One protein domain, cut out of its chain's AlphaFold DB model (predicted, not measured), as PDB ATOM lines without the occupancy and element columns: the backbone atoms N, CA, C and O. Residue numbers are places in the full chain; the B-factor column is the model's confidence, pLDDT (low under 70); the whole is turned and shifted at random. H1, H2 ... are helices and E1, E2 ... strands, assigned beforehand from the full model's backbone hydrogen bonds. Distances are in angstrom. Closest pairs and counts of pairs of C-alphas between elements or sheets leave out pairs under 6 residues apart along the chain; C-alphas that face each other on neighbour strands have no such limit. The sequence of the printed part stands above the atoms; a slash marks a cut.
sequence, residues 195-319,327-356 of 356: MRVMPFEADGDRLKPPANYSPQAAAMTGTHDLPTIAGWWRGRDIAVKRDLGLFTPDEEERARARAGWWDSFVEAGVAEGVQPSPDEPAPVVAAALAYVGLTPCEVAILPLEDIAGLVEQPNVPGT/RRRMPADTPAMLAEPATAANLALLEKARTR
ATOM      1  N   MET A 195      -1.185  20.702 -24.284       98.06
ATOM      2  CA  MET A 195      -1.752  19.940 -25.395       98.06
ATOM      3  C   MET A 195      -0.915  18.688 -25.688       98.06
ATOM      4  O   MET A 195       0.310  18.731 -25.795       98.06
ATOM      5  N   ARG A 196      -1.581  17.541 -25.831       97.62
ATOM      6  CA  ARG A 196      -0.979  16.251 -26.206       97.62
ATOM      7  C   ARG A 196      -1.632  15.782 -27.495       97.62
ATOM      8  O   ARG A 196      -2.632  15.064 -27.494       97.62
ATOM      9  N   VAL A 197      -1.083  16.265 -28.601       97.94
ATOM     10  CA  VAL A 197      -1.554  15.958 -29.952       97.94
ATOM     11  C   VAL A 197      -0.972  14.610 -30.360       97.94
ATOM     12  O   VAL A 197       0.243  14.467 -30.429       97.94
ATOM     13  N   MET A 198      -1.825  13.614 -30.602       97.81
ATOM     14  CA  MET A 198      -1.434  12.211 -30.780       97.81
ATOM     15  C   MET A 198      -0.259  12.012 -31.760       97.81
ATOM     16  O   MET A 198       0.711  11.376 -31.350       97.81
ATOM     17  N   PRO A 199      -0.260  12.581 -32.985       95.81
ATOM     18  CA  PRO A 199       0.884  12.489 -33.896       95.81
ATOM     19  C   PRO A 199       2.215  13.008 -33.332       95.81
ATOM     20  O   PRO A 199       3.270  12.528 -33.731       95.81
ATOM     21  N   PHE A 200       2.184  13.989 -32.427       95.62
ATOM     22  CA  PHE A 200       3.374  14.595 -31.819       95.62
ATOM     23  C   PHE A 200       3.867  13.854 -30.574       95.62
ATOM     24  O   PHE A 200       4.978  14.099 -30.117       95.62
ATOM     25  N   GLU A 201       3.069  12.931 -30.046       96.25
ATOM     26  CA  GLU A 201       3.461  12.036 -28.954       96.25
ATOM     27  C   GLU A 201       4.082  10.730 -29.484       96.25
ATOM     28  O   GLU A 201       4.228   9.766 -28.735       96.25
ATOM     29  N   ALA A 202       4.423  10.656 -30.773       93.88
ATOM     30  CA  ALA A 202       5.138   9.518 -31.338       93.88
ATOM     31  C   ALA A 202       6.623   9.522 -30.929       93.88
ATOM     32  O   ALA A 202       7.264  10.572 -30.888       93.88
ATOM     33  N   ASP A 203       7.173   8.334 -30.675       90.25
ATOM     34  CA  ASP A 203       8.613   8.093 -30.539       90.25
ATOM     35  C   ASP A 203       9.059   7.168 -31.679       90.25
ATOM     36  O   ASP A 203       8.692   5.989 -31.743       90.25
ATOM     37  N   GLY A 204       9.778   7.740 -32.647       90.69
ATOM     38  CA  GLY A 204       9.977   7.115 -33.952       90.69
ATOM     39  C   GLY A 204       8.640   6.902 -34.671       90.69
ATOM     40  O   GLY A 204       7.852   7.833 -34.820       90.69
ATOM     41  N   ASP A 205       8.377   5.669 -35.105       92.88
ATOM     42  CA  ASP A 205       7.146   5.313 -35.826       92.88
ATOM     43  C   ASP A 205       5.987   4.902 -34.891       92.88
ATOM     44  O   ASP A 205       4.860   4.698 -35.345       92.88
ATOM     45  N   ARG A 206       6.239   4.747 -33.583       97.25
ATOM     46  CA  ARG A 206       5.269   4.219 -32.611       97.25
ATOM     47  C   ARG A 206       4.622   5.348 -31.818       97.25
ATOM     48  O   ARG A 206       5.299   6.262 -31.358       97.25
ATOM     49  N   LEU A 207       3.310   5.260 -31.605       98.06
ATOM     50  CA  LEU A 207       2.606   6.195 -30.730       98.06
ATOM     51  C   LEU A 207       2.925   5.867 -29.271       98.06
ATOM     52  O   LEU A 207       2.957   4.699 -28.875       98.06
ATOM     53  N   LYS A 208       3.102   6.896 -28.441       97.81
ATOM     54  CA  LYS A 208       3.168   6.724 -26.990       97.81
ATOM     55  C   LYS A 208       1.912   6.002 -26.490       97.81
ATOM     56  O   LYS A 208       0.810   6.387 -26.884       97.81
ATOM     57  N   PRO A 209       2.031   4.976 -25.629       97.94
ATOM     58  CA  PRO A 209       0.870   4.274 -25.082       97.94
ATOM     59  C   PRO A 209      -0.073   5.224 -24.323       97.94
ATOM     60  O   PRO A 209       0.434   6.065 -23.573       97.94
ATOM     61  N   PRO A 210      -1.414   5.078 -24.412       97.38
ATOM     62  CA  PRO A 210      -2.350   6.019 -23.786       97.38
ATOM     63  C   PRO A 210      -2.151   6.150 -22.271       97.38
ATOM     64  O   PRO A 210      -2.204   7.251 -21.731       97.38
ATOM     65  N   ALA A 211      -1.821   5.045 -21.597       96.69
ATOM     66  CA  ALA A 211      -1.552   5.007 -20.158       96.69
ATOM     67  C   ALA A 211      -0.349   5.868 -19.715       96.69
ATOM     68  O   ALA A 211      -0.231   6.185 -18.536       96.69
ATOM     69  N   ASN A 212       0.530   6.255 -20.646       97.31
ATOM     70  CA  ASN A 212       1.721   7.056 -20.359       97.31
ATOM     71  C   ASN A 212       1.497   8.563 -20.579       97.31
ATOM     72  O   ASN A 212       2.436   9.350 -20.431       97.31
ATOM     73  N   TYR A 213       0.296   8.987 -20.979       97.25
ATOM     74  CA  TYR A 213      -0.032  10.407 -21.105       97.25
ATOM     75  C   TYR A 213      -0.187  11.036 -19.716       97.25
ATOM     76  O   TYR A 213      -0.643  10.390 -18.775       97.25
ATOM     77  N   SER A 214       0.188  12.312 -19.588       94.62
ATOM     78  CA  SER A 214      -0.041  13.056 -18.345       94.62
ATOM     79  C   SER A 214      -1.547  13.251 -18.137       94.62
ATOM     80  O   SER A 214      -2.202  13.727 -19.067       94.62
ATOM     81  N   PRO A 215      -2.104  12.951 -16.951       95.50
ATOM     82  CA  PRO A 215      -3.497  13.271 -16.652       95.50
ATOM     83  C   PRO A 215      -3.790  14.773 -16.761       95.50
ATOM     84  O   PRO A 215      -4.826  15.169 -17.284       95.50
ATOM     85  N   GLN A 216      -2.843  15.621 -16.361       96.12
ATOM     86  CA  GLN A 216      -2.981  17.075 -16.390       96.12
ATOM     87  C   GLN A 216      -2.665  17.640 -17.784       96.12
ATOM     88  O   GLN A 216      -1.663  18.319 -18.008       96.12
ATOM     89  N   ALA A 217      -3.486  17.279 -18.765       97.69
ATOM     90  CA  ALA A 217      -3.322  17.690 -20.151       97.69
ATOM     91  C   ALA A 217      -4.641  17.611 -20.932       97.69
ATOM     92  O   ALA A 217      -5.617  16.998 -20.491       97.69
ATOM     93  N   ALA A 218      -4.635  18.208 -22.121       98.19
ATOM     94  CA  ALA A 218      -5.666  18.074 -23.137       98.19
ATOM     95  C   ALA A 218      -5.176  17.142 -24.255       98.19
ATOM     96  O   ALA A 218      -4.267  17.499 -25.008       98.19
ATOM     97  N   ALA A 219      -5.763  15.951 -24.377       98.25
ATOM     98  CA  ALA A 219      -5.430  15.015 -25.450       98.25
ATOM     99  C   ALA A 219      -6.214  15.331 -26.731       98.25
ATOM    100  O   ALA A 219      -7.382  15.716 -26.673       98.25
ATOM    101  N   MET A 220      -5.579  15.165 -27.891       98.19
ATOM    102  CA  MET A 220      -6.170  15.505 -29.190       98.19
ATOM    103  C   MET A 220      -5.726  14.523 -30.276       98.19
ATOM    104  O   MET A 220      -4.588  14.057 -30.248       98.19
ATOM    105  N   THR A 221      -6.573  14.239 -31.269       97.75
ATOM    106  CA  THR A 221      -6.151  13.511 -32.486       97.75
ATOM    107  C   THR A 221      -5.323  14.395 -33.413       97.75
ATOM    108  O   THR A 221      -4.360  13.927 -34.012       97.75
ATOM    109  N   GLY A 222      -5.665  15.678 -33.489       96.62
ATOM    110  CA  GLY A 222      -5.026  16.677 -34.333       96.62
ATOM    111  C   GLY A 222      -5.459  18.087 -33.936       96.62
ATOM    112  O   GLY A 222      -6.226  18.274 -32.992       96.62
ATOM    113  N   THR A 223      -4.969  19.080 -34.669       96.88
ATOM    114  CA  THR A 223      -5.377  20.487 -34.544       96.88
ATOM    115  C   THR A 223      -5.857  20.989 -35.901       96.88
ATOM    116  O   THR A 223      -5.724  20.298 -36.910       96.88
ATOM    117  N   HIS A 224      -6.384  22.212 -35.951       96.25
ATOM    118  CA  HIS A 224      -6.768  22.839 -37.216       96.25
ATOM    119  C   HIS A 224      -5.575  23.070 -38.170       96.25
ATOM    120  O   HIS A 224      -5.782  23.201 -39.372       96.25
ATOM    121  N   ASP A 225      -4.341  23.078 -37.657       94.56
ATOM    122  CA  ASP A 225      -3.099  23.232 -38.432       94.56
ATOM    123  C   ASP A 225      -2.548  21.918 -38.992       94.56
ATOM    124  O   ASP A 225      -1.577  21.908 -39.755       94.56
ATOM    125  N   LEU A 226      -3.145  20.794 -38.598       95.00
ATOM    126  CA  LEU A 226      -2.719  19.465 -38.998       95.00
ATOM    127  C   LEU A 226      -3.676  18.863 -40.023       95.00
ATOM    128  O   LEU A 226      -4.851  19.233 -40.095       95.00
ATOM    129  N   PRO A 227      -3.191  17.906 -40.832       97.19
ATOM    130  CA  PRO A 227      -4.104  17.092 -41.602       97.19
ATOM    131  C   PRO A 227      -5.029  16.304 -40.682       97.19
ATOM    132  O   PRO A 227      -4.623  15.859 -39.608       97.19
ATOM    133  N   THR A 228      -6.257  16.083 -41.143       98.50
ATOM    134  CA  THR A 228      -7.173  15.148 -40.487       98.50
ATOM    135  C   THR A 228      -6.562  13.749 -40.474       98.50
ATOM    136  O   THR A 228      -5.741  13.417 -41.334       98.50
ATOM    137  N   ILE A 229      -6.987  12.883 -39.557       98.56
ATOM    138  CA  ILE A 229      -6.500  11.497 -39.493       98.56
ATOM    139  C   ILE A 229      -6.759  10.771 -40.818       98.56
ATOM    140  O   ILE A 229      -5.878  10.083 -41.340       98.56
ATOM    141  N   ALA A 230      -7.936  10.974 -41.418       98.56
ATOM    142  CA  ALA A 230      -8.256  10.389 -42.715       98.56
ATOM    143  C   ALA A 230      -7.405  10.975 -43.853       98.56
ATOM    144  O   ALA A 230      -6.968  10.233 -44.738       98.56
ATOM    145  N   GLY A 231      -7.154  12.287 -43.830       98.38
ATOM    146  CA  GLY A 231      -6.288  12.974 -44.782       98.38
ATOM    147  C   GLY A 231      -4.846  12.490 -44.701       98.38
ATOM    148  O   GLY A 231      -4.250  12.155 -45.725       98.38
ATOM    149  N   TRP A 232      -4.314  12.367 -43.487       97.94
ATOM    150  CA  TRP A 232      -2.980  11.842 -43.225       97.94
ATOM    151  C   TRP A 232      -2.865  10.379 -43.670       97.94
ATOM    152  O   TRP A 232      -1.939  10.019 -44.397       97.94
ATOM    153  N   TRP A 233      -3.829   9.520 -43.337       98.38
ATOM    154  CA  TRP A 233      -3.758   8.106 -43.725       98.38
ATOM    155  C   TRP A 233      -3.708   7.907 -45.249       98.38
ATOM    156  O   TRP A 233      -2.881   7.141 -45.760       98.38
ATOM    157  N   ARG A 234      -4.533   8.676 -45.977       98.00
ATOM    158  CA  ARG A 234      -4.578   8.705 -47.449       98.00
ATOM    159  C   ARG A 234      -3.360   9.375 -48.099       98.00
ATOM    160  O   ARG A 234      -3.220   9.302 -49.315       98.00
ATOM    161  N   GLY A 235      -2.515  10.073 -47.337       97.25
ATOM    162  CA  GLY A 235      -1.426  10.894 -47.882       97.25
ATOM    163  C   GLY A 235      -1.914  12.161 -48.598       97.25
ATOM    164  O   GLY A 235      -1.220  12.701 -49.464       97.25
ATOM    165  N   ARG A 236      -3.114  12.655 -48.263       97.25
ATOM    166  CA  ARG A 236      -3.675  13.878 -48.854       97.25
ATOM    167  C   ARG A 236      -2.832  15.103 -48.517       97.25
ATOM    168  O   ARG A 236      -2.643  15.961 -49.372       97.25
ATOM    169  N   ASP A 237      -2.303  15.153 -47.302       95.56
ATOM    170  CA  ASP A 237      -1.420  16.210 -46.816       95.56
ATOM    171  C   ASP A 237      -0.128  16.300 -47.632       95.56
ATOM    172  O   ASP A 237       0.301  17.391 -47.999       95.56
ATOM    173  N   ILE A 238       0.444  15.146 -47.989       95.25
ATOM    174  CA  ILE A 238       1.616  15.050 -48.862       95.25
ATOM    175  C   ILE A 238       1.275  15.570 -50.260       95.25
ATOM    176  O   ILE A 238       2.036  16.352 -50.820       95.25
ATOM    177  N   ALA A 239       0.133  15.164 -50.825       95.69
ATOM    178  CA  ALA A 239      -0.294  15.643 -52.138       95.69
ATOM    179  C   ALA A 239      -0.472  17.172 -52.150       95.69
ATOM    180  O   ALA A 239       0.086  17.841 -53.014       95.69
ATOM    181  N   VAL A 240      -1.171  17.724 -51.152       95.06
ATOM    182  CA  VAL A 240      -1.387  19.174 -51.017       95.06
ATOM    183  C   VAL A 240      -0.062  19.917 -50.855       95.06
ATOM    184  O   VAL A 240       0.195  20.868 -51.585       95.06
ATOM    185  N   LYS A 241       0.814  19.478 -49.947       93.12
ATOM    186  CA  LYS A 241       2.122  20.115 -49.736       93.12
ATOM    187  C   LYS A 241       3.006  20.054 -50.982       93.12
ATOM    188  O   LYS A 241       3.648  21.048 -51.302       93.12
ATOM    189  N   ARG A 242       2.987  18.943 -51.723       93.69
ATOM    190  CA  ARG A 242       3.713  18.806 -52.993       93.69
ATOM    191  C   ARG A 242       3.213  19.794 -54.045       93.69
ATOM    192  O   ARG A 242       4.036  20.436 -54.691       93.69
ATOM    193  N   ASP A 243       1.895  19.944 -54.186       94.62
ATOM    194  CA  ASP A 243       1.290  20.908 -55.118       94.62
ATOM    195  C   ASP A 243       1.662  22.361 -54.760       94.62
ATOM    196  O   ASP A 243       1.769  23.215 -55.637       94.62
ATOM    197  N   LEU A 244       1.905  22.622 -53.473       92.44
ATOM    198  CA  LEU A 244       2.329  23.915 -52.932       92.44
ATOM    199  C   LEU A 244       3.855  24.117 -52.930       92.44
ATOM    200  O   LEU A 244       4.323  25.177 -52.524       92.44
ATOM    201  N   GLY A 245       4.642  23.120 -53.350       90.38
ATOM    202  CA  GLY A 245       6.107  23.175 -53.301       90.38
ATOM    203  C   GLY A 245       6.695  23.150 -51.883       90.38
ATOM    204  O   GLY A 245       7.847  23.533 -51.693       90.38
ATOM    205  N   LEU A 246       5.918  22.712 -50.891       86.44
ATOM    206  CA  LEU A 246       6.339  22.588 -49.498       86.44
ATOM    207  C   LEU A 246       7.042  21.249 -49.247       86.44
ATOM    208  O   LEU A 246       6.857  20.276 -49.981       86.44
ATOM    209  N   PHE A 247       7.819  21.185 -48.163       84.12
ATOM    210  CA  PHE A 247       8.470  19.949 -47.738       84.12
ATOM    211  C   PHE A 247       7.446  18.842 -47.453       84.12
ATOM    212  O   PHE A 247       6.437  19.049 -46.768       84.12
ATOM    213  N   THR A 248       7.740  17.640 -47.945       86.19
ATOM    214  CA  THR A 248       6.933  16.440 -47.733       86.19
ATOM    215  C   THR A 248       7.809  15.273 -47.314       86.19
ATOM    216  O   THR A 248       8.872  15.108 -47.917       86.19
ATOM    217  N   PRO A 249       7.345  14.425 -46.380       84.50
ATOM    218  CA  PRO A 249       7.980  13.134 -46.159       84.50
ATOM    219  C   PRO A 249       7.908  12.279 -47.428       84.50
ATOM    220  O   PRO A 249       7.041  12.494 -48.290       84.50
ATOM    221  N   ASP A 250       8.802  11.302 -47.534       88.19
ATOM    222  CA  ASP A 250       8.730  10.313 -48.607       88.19
ATOM    223  C   ASP A 250       7.670   9.222 -48.327       88.19
ATOM    224  O   ASP A 250       7.059   9.145 -47.253       88.19
ATOM    225  N   GLU A 251       7.385   8.393 -49.336       88.88
ATOM    226  CA  GLU A 251       6.365   7.341 -49.219       88.88
ATOM    227  C   GLU A 251       6.791   6.228 -48.247       88.88
ATOM    228  O   GLU A 251       5.938   5.600 -47.619       88.88
ATOM    229  N   GLU A 252       8.096   5.994 -48.080       93.62
ATOM    230  CA  GLU A 252       8.608   4.977 -47.163       93.62
ATOM    231  C   GLU A 252       8.452   5.425 -45.706       93.62
ATOM    232  O   GLU A 252       8.004   4.643 -44.870       93.62
ATOM    233  N   GLU A 253       8.753   6.689 -45.403       93.38
ATOM    234  CA  GLU A 253       8.481   7.342 -44.123       93.38
ATOM    235  C   GLU A 253       6.994   7.264 -43.777       93.38
ATOM    236  O   GLU A 253       6.634   6.828 -42.681       93.38
ATOM    237  N   ARG A 254       6.104   7.600 -44.722       95.06
ATOM    238  CA  ARG A 254       4.655   7.476 -44.500       95.06
ATOM    239  C   ARG A 254       4.235   6.023 -44.280       95.06
ATOM    240  O   ARG A 254       3.395   5.766 -43.419       95.06
ATOM    241  N   ALA A 255       4.786   5.070 -45.028       96.69
ATOM    242  CA  ALA A 255       4.468   3.655 -44.861       96.69
ATOM    243  C   ALA A 255       4.901   3.119 -43.486       96.69
ATOM    244  O   ALA A 255       4.106   2.435 -42.839       96.69
ATOM    245  N   ARG A 256       6.106   3.471 -43.015       96.81
ATOM    246  CA  ARG A 256       6.593   3.097 -41.677       96.81
ATOM    247  C   ARG A 256       5.734   3.696 -40.568       96.81
ATOM    248  O   ARG A 256       5.289   2.959 -39.692       96.81
ATOM    249  N   ALA A 257       5.408   4.985 -40.664       96.62
ATOM    250  CA  ALA A 257       4.545   5.647 -39.693       96.62
ATOM    251  C   ALA A 257       3.136   5.026 -39.650       96.62
ATOM    252  O   ALA A 257       2.594   4.805 -38.570       96.62
ATOM    253  N   ARG A 258       2.543   4.682 -40.808       97.94
ATOM    254  CA  ARG A 258       1.237   3.995 -40.867       97.94
ATOM    255  C   ARG A 258       1.266   2.641 -40.154       97.94
ATOM    256  O   ARG A 258       0.349   2.349 -39.387       97.94
ATOM    257  N   ALA A 259       2.318   1.854 -40.377       98.25
ATOM    258  CA  ALA A 259       2.502   0.570 -39.708       98.25
ATOM    259  C   ALA A 259       2.656   0.743 -38.197       98.25
ATOM    260  O   ALA A 259       1.933   0.115 -37.427       98.25
ATOM    261  N   GLY A 260       3.518   1.663 -37.764       98.25
ATOM    262  CA  GLY A 260       3.747   1.897 -36.344       98.25
ATOM    263  C   GLY A 260       2.528   2.467 -35.605       98.25
ATOM    264  O   GLY A 260       2.274   2.077 -34.461       98.25
ATOM    265  N   TRP A 261       1.715   3.312 -36.249       98.19
ATOM    266  CA  TRP A 261       0.427   3.752 -35.700       98.19
ATOM    267  C   TRP A 261      -0.542   2.584 -35.545       98.19
ATOM    268  O   TRP A 261      -1.105   2.402 -34.466       98.19
ATOM    269  N   TRP A 262      -0.710   1.769 -36.593       98.62
ATOM    270  CA  TRP A 262      -1.621   0.628 -36.548       98.62
ATOM    271  C   TRP A 262      -1.224  -0.389 -35.479       98.62
ATOM    272  O   TRP A 262      -2.070  -0.794 -34.683       98.62
ATOM    273  N   ASP A 263       0.062  -0.732 -35.387       98.44
ATOM    274  CA  ASP A 263       0.560  -1.630 -34.346       98.44
ATOM    275  C   ASP A 263       0.297  -1.064 -32.941       98.44
ATOM    276  O   ASP A 263      -0.116  -1.795 -32.041       98.44
ATOM    277  N   SER A 264       0.459   0.251 -32.754       98.62
ATOM    278  CA  SER A 264       0.156   0.914 -31.477       98.62
ATOM    279  C   SER A 264      -1.339   0.841 -31.137       98.62
ATOM    280  O   SER A 264      -1.701   0.609 -29.983       98.62
ATOM    281  N   PHE A 265      -2.223   0.976 -32.131       98.62
ATOM    282  CA  PHE A 265      -3.668   0.812 -31.948       98.62
ATOM    283  C   PHE A 265      -4.057  -0.626 -31.588       98.62
ATOM    284  O   PHE A 265      -4.910  -0.829 -30.718       98.62
ATOM    285  N   VAL A 266      -3.425  -1.619 -32.219       98.44
ATOM    286  CA  VAL A 266      -3.641  -3.040 -31.910       98.44
ATOM    287  C   VAL A 266      -3.172  -3.362 -30.492       98.44
ATOM    288  O   VAL A 266      -3.908  -3.982 -29.727       98.44
ATOM    289  N   GLU A 267      -1.990  -2.891 -30.092       97.75
ATOM    290  CA  GLU A 267      -1.459  -3.108 -28.740       97.75
ATOM    291  C   GLU A 267      -2.293  -2.428 -27.647       97.75
ATOM    292  O   GLU A 267      -2.466  -2.988 -26.565       97.75
ATOM    293  N   ALA A 268      -2.864  -1.254 -27.931       97.19
ATOM    294  CA  ALA A 268      -3.805  -0.590 -27.031       97.19
ATOM    295  C   ALA A 268      -5.207  -1.233 -27.022       97.19
ATOM    296  O   ALA A 268      -6.064  -0.825 -26.235       97.19
ATOM    297  N   GLY A 269      -5.462  -2.226 -27.883       97.12
ATOM    298  CA  GLY A 269      -6.741  -2.929 -27.967       97.12
ATOM    299  C   GLY A 269      -7.880  -2.087 -28.547       97.12
ATOM    300  O   GLY A 269      -9.046  -2.354 -28.252       97.12
ATOM    301  N   VAL A 270      -7.555  -1.058 -29.339       97.06
ATOM    302  CA  VAL A 270      -8.536  -0.197 -30.032       97.06
ATOM    303  C   VAL A 270      -8.645  -0.493 -31.530       97.06
ATOM    304  O   VAL A 270      -9.510   0.062 -32.201       97.06
ATOM    305  N   ALA A 271      -7.799  -1.386 -32.040       97.44
ATOM    306  CA  ALA A 271      -7.857  -1.942 -33.384       97.44
ATOM    307  C   ALA A 271      -7.543  -3.446 -33.354       97.44
ATOM    308  O   ALA A 271      -6.978  -3.957 -32.387       97.44
ATOM    309  N   GLU A 272      -7.894  -4.158 -34.422       95.62
ATOM    310  CA  GLU A 272      -7.586  -5.579 -34.587       95.62
ATOM    311  C   GLU A 272      -7.296  -5.916 -36.052       95.62
ATOM    312  O   GLU A 272      -7.784  -5.256 -36.968       95.62
ATOM    313  N   GLY A 273      -6.524  -6.980 -36.278       94.44
ATOM    314  CA  GLY A 273      -6.243  -7.486 -37.617       94.44
ATOM    315  C   GLY A 273      -5.141  -6.733 -38.366       94.44
ATOM    316  O   GLY A 273      -4.261  -6.100 -37.782       94.44
ATOM    317  N   VAL A 274      -5.157  -6.887 -39.691       95.62
ATOM    318  CA  VAL A 274      -4.131  -6.351 -40.595       95.62
ATOM    319  C   VAL A 274      -4.342  -4.852 -40.803       95.62
ATOM    320  O   VAL A 274      -5.479  -4.386 -40.848       95.62
ATOM    321  N   GLN A 275      -3.240  -4.120 -40.969       97.62
ATOM    322  CA  GLN A 275      -3.253  -2.698 -41.299       97.62
ATOM    323  C   GLN A 275      -4.185  -2.403 -42.497       97.62
ATOM    324  O   GLN A 275      -4.019  -3.028 -43.551       97.62
ATOM    325  N   PRO A 276      -5.116  -1.436 -42.381       97.94
ATOM    326  CA  PRO A 276      -5.982  -1.024 -43.478       97.94
ATOM    327  C   PRO A 276      -5.206  -0.489 -44.682       97.94
ATOM    328  O   PRO A 276      -4.109   0.071 -44.554       97.94
ATOM    329  N   SER A 277      -5.819  -0.597 -45.861       97.69
ATOM    330  CA  SER A 277      -5.322   0.072 -47.065       97.69
ATOM    331  C   SER A 277      -5.289   1.597 -46.861       97.69
ATOM    332  O   SER A 277      -6.170   2.136 -46.181       97.69
ATOM    333  N   PRO A 278      -4.339   2.336 -47.468       96.69
ATOM    334  CA  PRO A 278      -4.374   3.802 -47.499       96.69
ATOM    335  C   PRO A 278      -5.708   4.387 -47.993       96.69
ATOM    336  O   PRO A 278      -6.101   5.469 -47.563       96.69
ATOM    337  N   ASP A 279      -6.440   3.661 -48.845       97.00
ATOM    338  CA  ASP A 279      -7.743   4.081 -49.379       97.00
ATOM    339  C   ASP A 279      -8.923   3.884 -48.413       97.00
ATOM    340  O   ASP A 279     -10.030   4.366 -48.681       97.00
ATOM    341  N   GLU A 280      -8.693   3.228 -47.275       97.06
ATOM    342  CA  GLU A 280      -9.703   2.862 -46.281       97.06
ATOM    343  C   GLU A 280      -9.369   3.481 -44.909       97.06
ATOM    344  O   GLU A 280      -9.002   2.773 -43.973       97.06
ATOM    345  N   PRO A 281      -9.490   4.813 -44.739       97.94
ATOM    346  CA  PRO A 281      -9.093   5.477 -43.497       97.94
ATOM    347  C   PRO A 281     -10.065   5.262 -42.329       97.94
ATOM    348  O   PRO A 281      -9.715   5.559 -41.191       97.94
ATOM    349  N   ALA A 282     -11.290   4.789 -42.573       97.94
ATOM    350  CA  ALA A 282     -12.339   4.748 -41.551       97.94
ATOM    351  C   ALA A 282     -11.964   3.927 -40.295       97.94
ATOM    352  O   ALA A 282     -12.158   4.444 -39.193       97.94
ATOM    353  N   PRO A 283     -11.362   2.720 -40.398       98.00
ATOM    354  CA  PRO A 283     -10.905   1.981 -39.219       98.00
ATOM    355  C   PRO A 283      -9.811   2.719 -38.439       98.00
ATOM    356  O   PRO A 283      -9.744   2.617 -37.218       98.00
ATOM    357  N   VAL A 284      -8.972   3.494 -39.129       98.50
ATOM    358  CA  VAL A 284      -7.876   4.259 -38.520       98.50
ATOM    359  C   VAL A 284      -8.402   5.476 -37.773       98.50
ATOM    360  O   VAL A 284      -7.954   5.748 -36.666       98.50
ATOM    361  N   VAL A 285      -9.389   6.176 -38.338       98.50
ATOM    362  CA  VAL A 285     -10.094   7.270 -37.654       98.50
ATOM    363  C   VAL A 285     -10.741   6.755 -36.368       98.50
ATOM    364  O   VAL A 285     -10.499   7.306 -35.298       98.50
ATOM    365  N   ALA A 286     -11.498   5.659 -36.456       98.06
ATOM    366  CA  ALA A 286     -12.134   5.034 -35.299       98.06
ATOM    367  C   ALA A 286     -11.109   4.641 -34.216       98.06
ATOM    368  O   ALA A 286     -11.305   4.944 -33.036       98.06
ATOM    369  N   ALA A 287      -9.995   4.021 -34.622       98.19
ATOM    370  CA  ALA A 287      -8.916   3.635 -33.721       98.19
ATOM    371  C   ALA A 287      -8.248   4.849 -33.059       98.19
ATOM    372  O   ALA A 287      -8.056   4.834 -31.849       98.19
ATOM    373  N   ALA A 288      -7.958   5.918 -33.807       98.44
ATOM    374  CA  ALA A 288      -7.342   7.135 -33.278       98.44
ATOM    375  C   ALA A 288      -8.233   7.838 -32.239       98.44
ATOM    376  O   ALA A 288      -7.753   8.231 -31.173       98.44
ATOM    377  N   LEU A 289      -9.540   7.945 -32.508       98.12
ATOM    378  CA  LEU A 289     -10.511   8.523 -31.572       98.12
ATOM    379  C   LEU A 289     -10.585   7.711 -30.272       98.12
ATOM    380  O   LEU A 289     -10.537   8.277 -29.179       98.12
ATOM    381  N   ALA A 290     -10.650   6.382 -30.381       97.50
ATOM    382  CA  ALA A 290     -10.635   5.495 -29.224       97.50
ATOM    383  C   ALA A 290      -9.295   5.559 -28.469       97.50
ATOM    384  O   ALA A 290      -9.294   5.604 -27.242       97.50
ATOM    385  N   TYR A 291      -8.166   5.623 -29.180       98.06
ATOM    386  CA  TYR A 291      -6.823   5.708 -28.604       98.06
ATOM    387  C   TYR A 291      -6.648   6.961 -27.744       98.06
ATOM    388  O   TYR A 291      -6.228   6.867 -26.592       98.06
ATOM    389  N   VAL A 292      -7.040   8.127 -28.272       97.81
ATOM    390  CA  VAL A 292      -7.067   9.390 -27.517       97.81
ATOM    391  C   VAL A 292      -8.059   9.305 -26.356       97.81
ATOM    392  O   VAL A 292      -7.755   9.753 -25.249       97.81
ATOM    393  N   GLY A 293      -9.212   8.668 -26.569       97.00
ATOM    394  CA  GLY A 293     -10.204   8.415 -25.527       97.00
ATOM    395  C   GLY A 293      -9.688   7.574 -24.351       97.00
ATOM    396  O   GLY A 293     -10.135   7.793 -23.232       97.00
ATOM    397  N   LEU A 294      -8.731   6.664 -24.571       97.12
ATOM    398  CA  LEU A 294      -8.112   5.849 -23.514       97.12
ATOM    399  C   LEU A 294      -7.072   6.600 -22.669       97.12
ATOM    400  O   LEU A 294      -6.590   6.058 -21.673       97.12
ATOM    401  N   THR A 295      -6.672   7.808 -23.066       97.75
ATOM    402  CA  THR A 295      -5.700   8.584 -22.287       97.75
ATOM    403  C   THR A 295      -6.311   9.029 -20.949       97.75
ATOM    404  O   THR A 295      -7.496   9.372 -20.898       97.75
ATOM    405  N   PRO A 296      -5.521   9.101 -19.860       97.12
ATOM    406  CA  PRO A 296      -5.981   9.616 -18.571       97.12
ATOM    407  C   PRO A 296      -6.100  11.148 -18.542       97.12
ATOM    408  O   PRO A 296      -6.354  11.711 -17.480       97.12
ATOM    409  N   CYS A 297      -5.884  11.830 -19.672       97.69
ATOM    410  CA  CYS A 297      -5.962  13.283 -19.773       97.69
ATOM    411  C   CYS A 297      -7.325  13.801 -19.289       97.69
ATOM    412  O   CYS A 297      -8.369  13.218 -19.603       97.69
ATOM    413  N   GLU A 298      -7.323  14.903 -18.542       96.06
ATOM    414  CA  GLU A 298      -8.519  15.522 -17.961       96.06
ATOM    415  C   GLU A 298      -9.559  15.866 -19.030       96.06
ATOM    416  O   GLU A 298     -10.753  15.620 -18.840       96.06
ATOM    417  N   VAL A 299      -9.103  16.348 -20.188       96.31
ATOM    418  CA  VAL A 299      -9.961  16.630 -21.341       96.31
ATOM    419  C   VAL A 299      -9.421  15.976 -22.609       96.31
ATOM    420  O   VAL A 299      -8.213  15.868 -22.814       96.31
ATOM    421  N   ALA A 300     -10.340  15.564 -23.480       96.69
ATOM    422  CA  ALA A 300     -10.049  15.171 -24.850       96.69
ATOM    423  C   ALA A 300     -10.785  16.135 -25.786       96.69
ATOM    424  O   ALA A 300     -11.995  16.320 -25.649       96.69
ATOM    425  N   ILE A 301     -10.058  16.765 -26.707       96.19
ATOM    426  CA  ILE A 301     -10.600  17.725 -27.673       96.19
ATOM    427  C   ILE A 301     -10.294  17.196 -29.066       96.19
ATOM    428  O   ILE A 301      -9.143  16.940 -29.406       96.19
ATOM    429  N   LEU A 302     -11.335  17.006 -29.865       95.69
ATOM    430  CA  LEU A 302     -11.233  16.329 -31.149       95.69
ATOM    431  C   LEU A 302     -11.779  17.229 -32.255       95.69
ATOM    432  O   LEU A 302     -12.892  17.743 -32.101       95.69
ATOM    433  N   PRO A 303     -11.034  17.424 -33.360       96.56
ATOM    434  CA  PRO A 303     -11.545  18.110 -34.535       96.56
ATOM    435  C   PRO A 303     -12.826  17.448 -35.031       96.56
ATOM    436  O   PRO A 303     -12.935  16.221 -35.113       96.56
ATOM    437  N   LEU A 304     -13.805  18.269 -35.392       95.56
ATOM    438  CA  LEU A 304     -15.082  17.775 -35.889       95.56
ATOM    439  C   LEU A 304     -14.913  17.054 -37.235       95.56
ATOM    440  O   LEU A 304     -15.622  16.094 -37.523       95.56
ATOM    441  N   GLU A 305     -13.919  17.470 -38.017       97.69
ATOM    442  CA  GLU A 305     -13.475  16.820 -39.242       97.69
ATOM    443  C   GLU A 305     -13.021  15.377 -39.001       97.69
ATOM    444  O   GLU A 305     -13.371  14.503 -39.791       97.69
ATOM    445  N   ASP A 306     -12.298  15.106 -37.910       97.81
ATOM    446  CA  ASP A 306     -11.878  13.745 -37.556       97.81
ATOM    447  C   ASP A 306     -13.078  12.904 -37.118       97.81
ATOM    448  O   ASP A 306     -13.241  11.777 -37.581       97.81
ATOM    449  N   ILE A 307     -13.965  13.464 -36.288       96.75
ATOM    450  CA  ILE A 307     -15.196  12.781 -35.858       96.75
ATOM    451  C   ILE A 307     -16.055  12.395 -37.075       96.75
ATOM    452  O   ILE A 307     -16.574  11.279 -37.135       96.75
ATOM    453  N   ALA A 308     -16.162  13.281 -38.067       97.00
ATOM    454  CA  ALA A 308     -16.885  13.046 -39.316       97.00
ATOM    455  C   ALA A 308     -16.076  12.264 -40.377       97.00
ATOM    456  O   ALA A 308     -16.591  11.988 -41.460       97.00
ATOM    457  N   GLY A 309     -14.818  11.896 -40.100       97.12
ATOM    458  CA  GLY A 309     -13.961  11.140 -41.019       97.12
ATOM    459  C   GLY A 309     -13.610  11.878 -42.318       97.12
ATOM    460  O   GLY A 309     -13.402  11.243 -43.355       97.12
ATOM    461  N   LEU A 310     -13.569  13.212 -42.289       97.88
ATOM    462  CA  LEU A 310     -13.294  14.050 -43.454       97.88
ATOM    463  C   LEU A 310     -11.812  14.013 -43.832       97.88
ATOM    464  O   LEU A 310     -10.932  13.927 -42.984       97.88
ATOM    465  N   VAL A 311     -11.529  14.105 -45.131       98.00
ATOM    466  CA  VAL A 311     -10.168  13.973 -45.691       98.00
ATOM    467  C   VAL A 311      -9.444  15.317 -45.821       98.00
ATOM    468  O   VAL A 311      -8.218  15.368 -45.769       98.00
ATOM    469  N   GLU A 312     -10.178  16.404 -46.042       97.38
ATOM    470  CA  GLU A 312      -9.588  17.714 -46.320       97.38
ATOM    471  C   GLU A 312      -9.305  18.481 -45.024       97.38
ATOM    472  O   GLU A 312     -10.181  18.602 -44.173       97.38
ATOM    473  N   GLN A 313      -8.108  19.061 -44.919       95.81
ATOM    474  CA  GLN A 313      -7.706  19.890 -43.782       95.81
ATOM    475  C   GLN A 313      -8.184  21.348 -43.918       95.81
ATOM    476  O   GLN A 313      -8.200  21.883 -45.038       95.81
ATOM    477  N   PRO A 314      -8.557  22.015 -42.809       95.69
ATOM    478  CA  PRO A 314      -9.093  23.376 -42.842       95.69
ATOM    479  C   PRO A 314      -8.014  24.445 -43.067       95.69
ATOM    480  O   PRO A 314      -8.311  25.477 -43.675       95.69
ATOM    481  N   ASN A 315      -6.778  24.193 -42.626       96.12
ATOM    482  CA  ASN A 315      -5.640  25.096 -42.760       96.12
ATOM    483  C   ASN A 315      -4.375  24.342 -43.208       96.12
ATOM    484  O   ASN A 315      -4.183  23.175 -42.867       96.12
ATOM    485  N   VAL A 316      -3.510  25.007 -43.972       93.56
ATOM    486  CA  VAL A 316      -2.120  24.607 -44.225       93.56
ATOM    487  C   VAL A 316      -1.234  25.741 -43.692       93.56
ATOM    488  O   VAL A 316      -1.260  26.839 -44.257       93.56
ATOM    489  N   PRO A 317      -0.466  25.519 -42.610       88.56
ATOM    490  CA  PRO A 317       0.453  26.528 -42.096       88.56
ATOM    491  C   PRO A 317       1.483  26.962 -43.141       88.56
ATOM    492  O   PRO A 317       1.949  26.153 -43.945       88.56
ATOM    493  N   GLY A 318       1.849  28.244 -43.118       83.69
ATOM    494  CA  GLY A 318       2.806  28.823 -44.064       83.69
ATOM    495  C   GLY A 318       2.219  29.196 -45.430       83.69
ATOM    496  O   GLY A 318       2.962  29.678 -46.277       83.69
ATOM    497  N   THR A 319       0.909  29.032 -45.650       88.25
ATOM    498  CA  THR A 319       0.236  29.526 -46.862       88.25
ATOM    499  C   THR A 319      -0.737  30.658 -46.561       88.25
ATOM    500  O   THR A 319      -1.371  30.706 -45.507       88.25
ATOM    501  N   ARG A 327     -11.744  28.453 -45.117       96.19
ATOM    502  CA  ARG A 327     -12.870  28.604 -46.060       96.19
ATOM    503  C   ARG A 327     -13.650  27.316 -46.294       96.19
ATOM    504  O   ARG A 327     -14.666  27.341 -46.994       96.19
ATOM    505  N   ARG A 328     -13.178  26.195 -45.751       92.75
ATOM    506  CA  ARG A 328     -13.834  24.895 -45.900       92.75
ATOM    507  C   ARG A 328     -15.028  24.804 -44.961       92.75
ATOM    508  O   ARG A 328     -14.957  25.211 -43.809       92.75
ATOM    509  N   ARG A 329     -16.140  24.303 -45.490       95.19
ATOM    510  CA  ARG A 329     -17.388  24.116 -44.746       95.19
ATOM    511  C   ARG A 329     -17.572  22.646 -44.417       95.19
ATOM    512  O   ARG A 329     -17.148  21.790 -45.195       95.19
ATOM    513  N   MET A 330     -18.282  22.386 -43.326       95.12
ATOM    514  CA  MET A 330     -18.821  21.059 -43.050       95.12
ATOM    515  C   MET A 330     -19.783  20.633 -44.172       95.12
ATOM    516  O   MET A 330     -20.441  21.492 -44.773       95.12
ATOM    517  N   PRO A 331     -19.861  19.328 -44.491       94.19
ATOM    518  CA  PRO A 331     -20.650  18.831 -45.620       94.19
ATOM    519  C   PRO A 331     -22.166  18.984 -45.425       94.19
ATOM    520  O   PRO A 331     -22.907  18.965 -46.407       94.19
ATOM    521  N   ALA A 332     -22.624  19.150 -44.183       95.19
ATOM    522  CA  ALA A 332     -24.021  19.347 -43.811       95.19
ATOM    523  C   ALA A 332     -24.126  20.256 -42.573       95.19
ATOM    524  O   ALA A 332     -23.109  20.658 -42.000       95.19
ATOM    525  N   ASP A 333     -25.353  20.591 -42.166       95.12
ATOM    526  CA  ASP A 333     -25.588  21.238 -40.874       95.12
ATOM    527  C   ASP A 333     -25.299  20.288 -39.697       95.12
ATOM    528  O   ASP A 333     -25.168  19.073 -39.865       95.12
ATOM    529  N   THR A 334     -25.161  20.853 -38.493       92.88
ATOM    530  CA  THR A 334     -24.741  20.094 -37.308       92.88
ATOM    531  C   THR A 334     -25.663  18.906 -37.001       92.88
ATOM    532  O   THR A 334     -25.131  17.809 -36.833       92.88
ATOM    533  N   PRO A 335     -27.008  19.038 -36.957       94.88
ATOM    534  CA  PRO A 335     -27.877  17.893 -36.684       94.88
ATOM    535  C   PRO A 335     -27.758  16.774 -37.720       94.88
ATOM    536  O   PRO A 335     -27.664  15.610 -37.330       94.88
ATOM    537  N   ALA A 336     -27.730  17.096 -39.019       96.44
ATOM    538  CA  ALA A 336     -27.606  16.082 -40.061       96.44
ATOM    539  C   ALA A 336     -26.245  15.380 -39.997       96.44
ATOM    540  O   ALA A 336     -26.183  14.155 -39.995       96.44
ATOM    541  N   MET A 337     -25.159  16.144 -39.855       95.69
ATOM    542  CA  MET A 337     -23.802  15.603 -39.784       95.69
ATOM    543  C   MET A 337     -23.593  14.697 -38.559       95.69
ATOM    544  O   MET A 337     -22.936  13.663 -38.681       95.69
ATOM    545  N   LEU A 338     -24.152  15.047 -37.393       94.25
ATOM    546  CA  LEU A 338     -24.078  14.209 -36.188       94.25
ATOM    547  C   LEU A 338     -24.959  12.951 -36.279       94.25
ATOM    548  O   LEU A 338     -24.662  11.958 -35.619       94.25
ATOM    549  N   ALA A 339     -26.025  12.982 -37.084       95.50
ATOM    550  CA  ALA A 339     -26.908  11.840 -37.312       95.50
ATOM    551  C   ALA A 339     -26.365  10.840 -38.350       95.50
ATOM    552  O   ALA A 339     -26.873   9.718 -38.430       95.50
ATOM    553  N   GLU A 340     -25.345  11.214 -39.131       97.44
ATOM    554  CA  GLU A 340     -24.693  10.302 -40.074       97.44
ATOM    555  C   GLU A 340     -24.151   9.058 -39.342       97.44
ATOM    556  O   GLU A 340     -23.408   9.203 -38.363       97.44
ATOM    557  N   PRO A 341     -24.459   7.824 -39.800       97.00
ATOM    558  CA  PRO A 341     -24.127   6.606 -39.057       97.00
ATOM    559  C   PRO A 341     -22.642   6.451 -38.708       97.00
ATOM    560  O   PRO A 341     -22.314   5.968 -37.626       97.00
ATOM    561  N   ALA A 342     -21.743   6.872 -39.605       95.12
ATOM    562  CA  ALA A 342     -20.301   6.813 -39.369       95.12
ATOM    563  C   ALA A 342     -19.858   7.799 -38.272       95.12
ATOM    564  O   ALA A 342     -19.136   7.411 -37.353       95.12
ATOM    565  N   THR A 343     -20.345   9.042 -38.320       97.00
ATOM    566  CA  THR A 343     -20.082  10.072 -37.303       97.00
ATOM    567  C   THR A 343     -20.618   9.641 -35.936       97.00
ATOM    568  O   THR A 343     -19.909   9.714 -34.933       97.00
ATOM    569  N   ALA A 344     -21.851   9.127 -35.889       96.88
ATOM    570  CA  ALA A 344     -22.471   8.643 -34.660       96.88
ATOM    571  C   ALA A 344     -21.705   7.455 -34.050       96.88
ATOM    572  O   ALA A 344     -21.510   7.400 -32.835       96.88
ATOM    573  N   ALA A 345     -21.219   6.525 -34.881       96.56
ATOM    574  CA  ALA A 345     -20.388   5.412 -34.425       96.56
ATOM    575  C   ALA A 345     -19.057   5.898 -33.822       96.56
ATOM    576  O   ALA A 345     -18.660   5.426 -32.756       96.56
ATOM    577  N   ASN A 346     -18.407   6.875 -34.456       96.94
ATOM    578  CA  ASN A 346     -17.177   7.494 -33.955       96.94
ATOM    579  C   ASN A 346     -17.377   8.180 -32.593       96.94
ATOM    580  O   ASN A 346     -16.566   7.998 -31.683       96.94
ATOM    581  N   LEU A 347     -18.481   8.910 -32.416       95.44
ATOM    582  CA  LEU A 347     -18.840   9.520 -31.130       95.44
ATOM    583  C   LEU A 347     -19.078   8.468 -30.038       95.44
ATOM    584  O   LEU A 347     -18.571   8.612 -28.926       95.44
ATOM    585  N   ALA A 348     -19.784   7.381 -30.359       94.94
ATOM    586  CA  ALA A 348     -20.040   6.297 -29.411       94.94
ATOM    587  C   ALA A 348     -18.750   5.579 -28.970       94.94
ATOM    588  O   ALA A 348     -18.631   5.154 -27.817       94.94
ATOM    589  N   LEU A 349     -17.761   5.450 -29.864       92.50
ATOM    590  CA  LEU A 349     -16.444   4.900 -29.524       92.50
ATOM    591  C   LEU A 349     -15.705   5.782 -28.517       92.50
ATOM    592  O   LEU A 349     -15.180   5.268 -27.527       92.50
ATOM    593  N   LEU A 350     -15.702   7.096 -28.747       91.62
ATOM    594  CA  LEU A 350     -15.104   8.060 -27.833       91.62
ATOM    595  C   LEU A 350     -15.769   8.014 -26.450       91.62
ATOM    596  O   LEU A 350     -15.075   7.929 -25.438       91.62
ATOM    597  N   GLU A 351     -17.103   8.026 -26.401       92.44
ATOM    598  CA  GLU A 351     -17.862   7.956 -25.148       92.44
ATOM    599  C   GLU A 351     -17.529   6.679 -24.364       92.44
ATOM    600  O   GLU A 351     -17.223   6.726 -23.170       92.44
ATOM    601  N   LYS A 352     -17.497   5.528 -25.044       93.56
ATOM    602  CA  LYS A 352     -17.123   4.243 -24.440       93.56
ATOM    603  C   LYS A 352     -15.682   4.227 -23.923       93.56
ATOM    604  O   LYS A 352     -15.405   3.547 -22.938       93.56
ATOM    605  N   ALA A 353     -14.763   4.916 -24.595       92.25
ATOM    606  CA  ALA A 353     -13.370   4.999 -24.167       92.25
ATOM    607  C   ALA A 353     -13.206   5.889 -22.923       92.25
ATOM    608  O   ALA A 353     -12.446   5.529 -22.031       92.25
ATOM    609  N   ARG A 354     -13.967   6.989 -22.828       90.25
ATOM    610  CA  ARG A 354     -13.887   7.980 -21.735       90.25
ATOM    611  C   ARG A 354     -14.690   7.641 -20.479       90.25
ATOM    612  O   ARG A 354     -14.511   8.290 -19.455       90.25
ATOM    613  N   THR A 355     -15.587   6.664 -20.553       79.06
ATOM    614  CA  THR A 355     -16.418   6.210 -19.420       79.06
ATOM    615  C   THR A 355     -15.783   5.080 -18.601       79.06
ATOM    616  O   THR A 355     -16.397   4.606 -17.646       79.06
ATOM    617  N   ARG A 356     -14.580   4.632 -18.978       54.59
ATOM    618  CA  ARG A 356     -13.816   3.571 -18.306       54.59
ATOM    619  C   ARG A 356     -12.850   4.141 -17.278       54.59
ATOM    620  O   ARG A 356     -12.676   3.462 -16.244       54.59
TER     621      ARG A 356
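This is residues 195 to 319 and 327 to 356 of the 356 residues of a protein of Sphingomonas sp. (UniProt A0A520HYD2). Helix H5 runs through the middle, with H8 side by side with it on one side and the long H4 slanted across it on the other, packed on H5 with residues 262 to 265 alone. A small two-stranded sheet, E1 and E2, packs near the last part of H5, with short H2 and H6 also packed on H5; H3 and H7 lie farthest out, and long loops join the parts. The printed part has 155 residues, with eight named helices and two named strands in the order E1 H1 E2 H2 H3 H4 H5 H6 H7 H8; the sheet, E1 beside E2, is parallel. It is mostly helix, though named elements hold 77 residues, under half. The whole is compact, with a radius of gyration of the C-alphas of 15.0 A and spans of 45 by 39 by 32 A.

E1, residues 195 to 197, and E2, residues 217 to 220, are parallel neighbours at 29 degrees; N 196 and O 218 are within hydrogen-bond range at 2.8 A, N 220 and O 196 at 3.0 A. With H1, residues 198 to 201, they form a strand-helix-strand unit, two parallel neighbour strands with a helix between. Residues 218 to 219 of E2 also pair, parallel, with residues 299 to 300. The hub is H5, residues 282 to 293; its closest C-alphas to E2 are those of Val 292 and Ala 219, 6.2 A. H8, residues 341 to 354, touches H5 at a shallow tilt of 26 degrees, the same way, closest at the C-alphas of Ala 353 and Gly 293, 4.9 A. H4, residues 251 to 267, touches H5 with residues 262 to 265 alone, at a steep tilt of 57 degrees, the same way; the closest C-alphas are Phe 265 and Ala 287, 6.2 A. H2, residues 229 to 233, touches H5, with C-alphas 229 and 285 closest at 5.8 A. H6, residues 304 to 307, only just touches H5, with 3 pairs of C-alphas within 8 A, the closest being 306 and 285 at 6.7 A. H3, residues 236 to 243, is close to but not clearly touching H2, with C-alphas 237 and 231 closest at 6.2 A. H7, residues 334 to 339, is close to but not clearly touching H8, about perpendicular at 86 degrees, with C-alphas 338 and 344 closest at 6.0 A. Every O i to N i+4 pair is within hydrogen-bond range in H2, H3, H4, H5, H7 and H8; H1 and H6 are too short for one.

E1 begins at C-alpha 195, (-1.752, 19.940, -25.395). From first to last C-alpha H4 measures 24.3 A, H8 20.2 A and H5 16.6 A. H8 ends at C-alpha 354, (-13.887, 7.980, -21.735).

The C-alphas of Gly 245 and Arg 356 are the farthest apart, 44.8 A. Residues 320 to 326 are not printed, and C-alphas 319 and 327 are 13.2 A apart across the cut. The links H1 to E2 and H4 to H5 are long. Mean pLDDT of the printed part is 95.4; residue 356 alone is under 70.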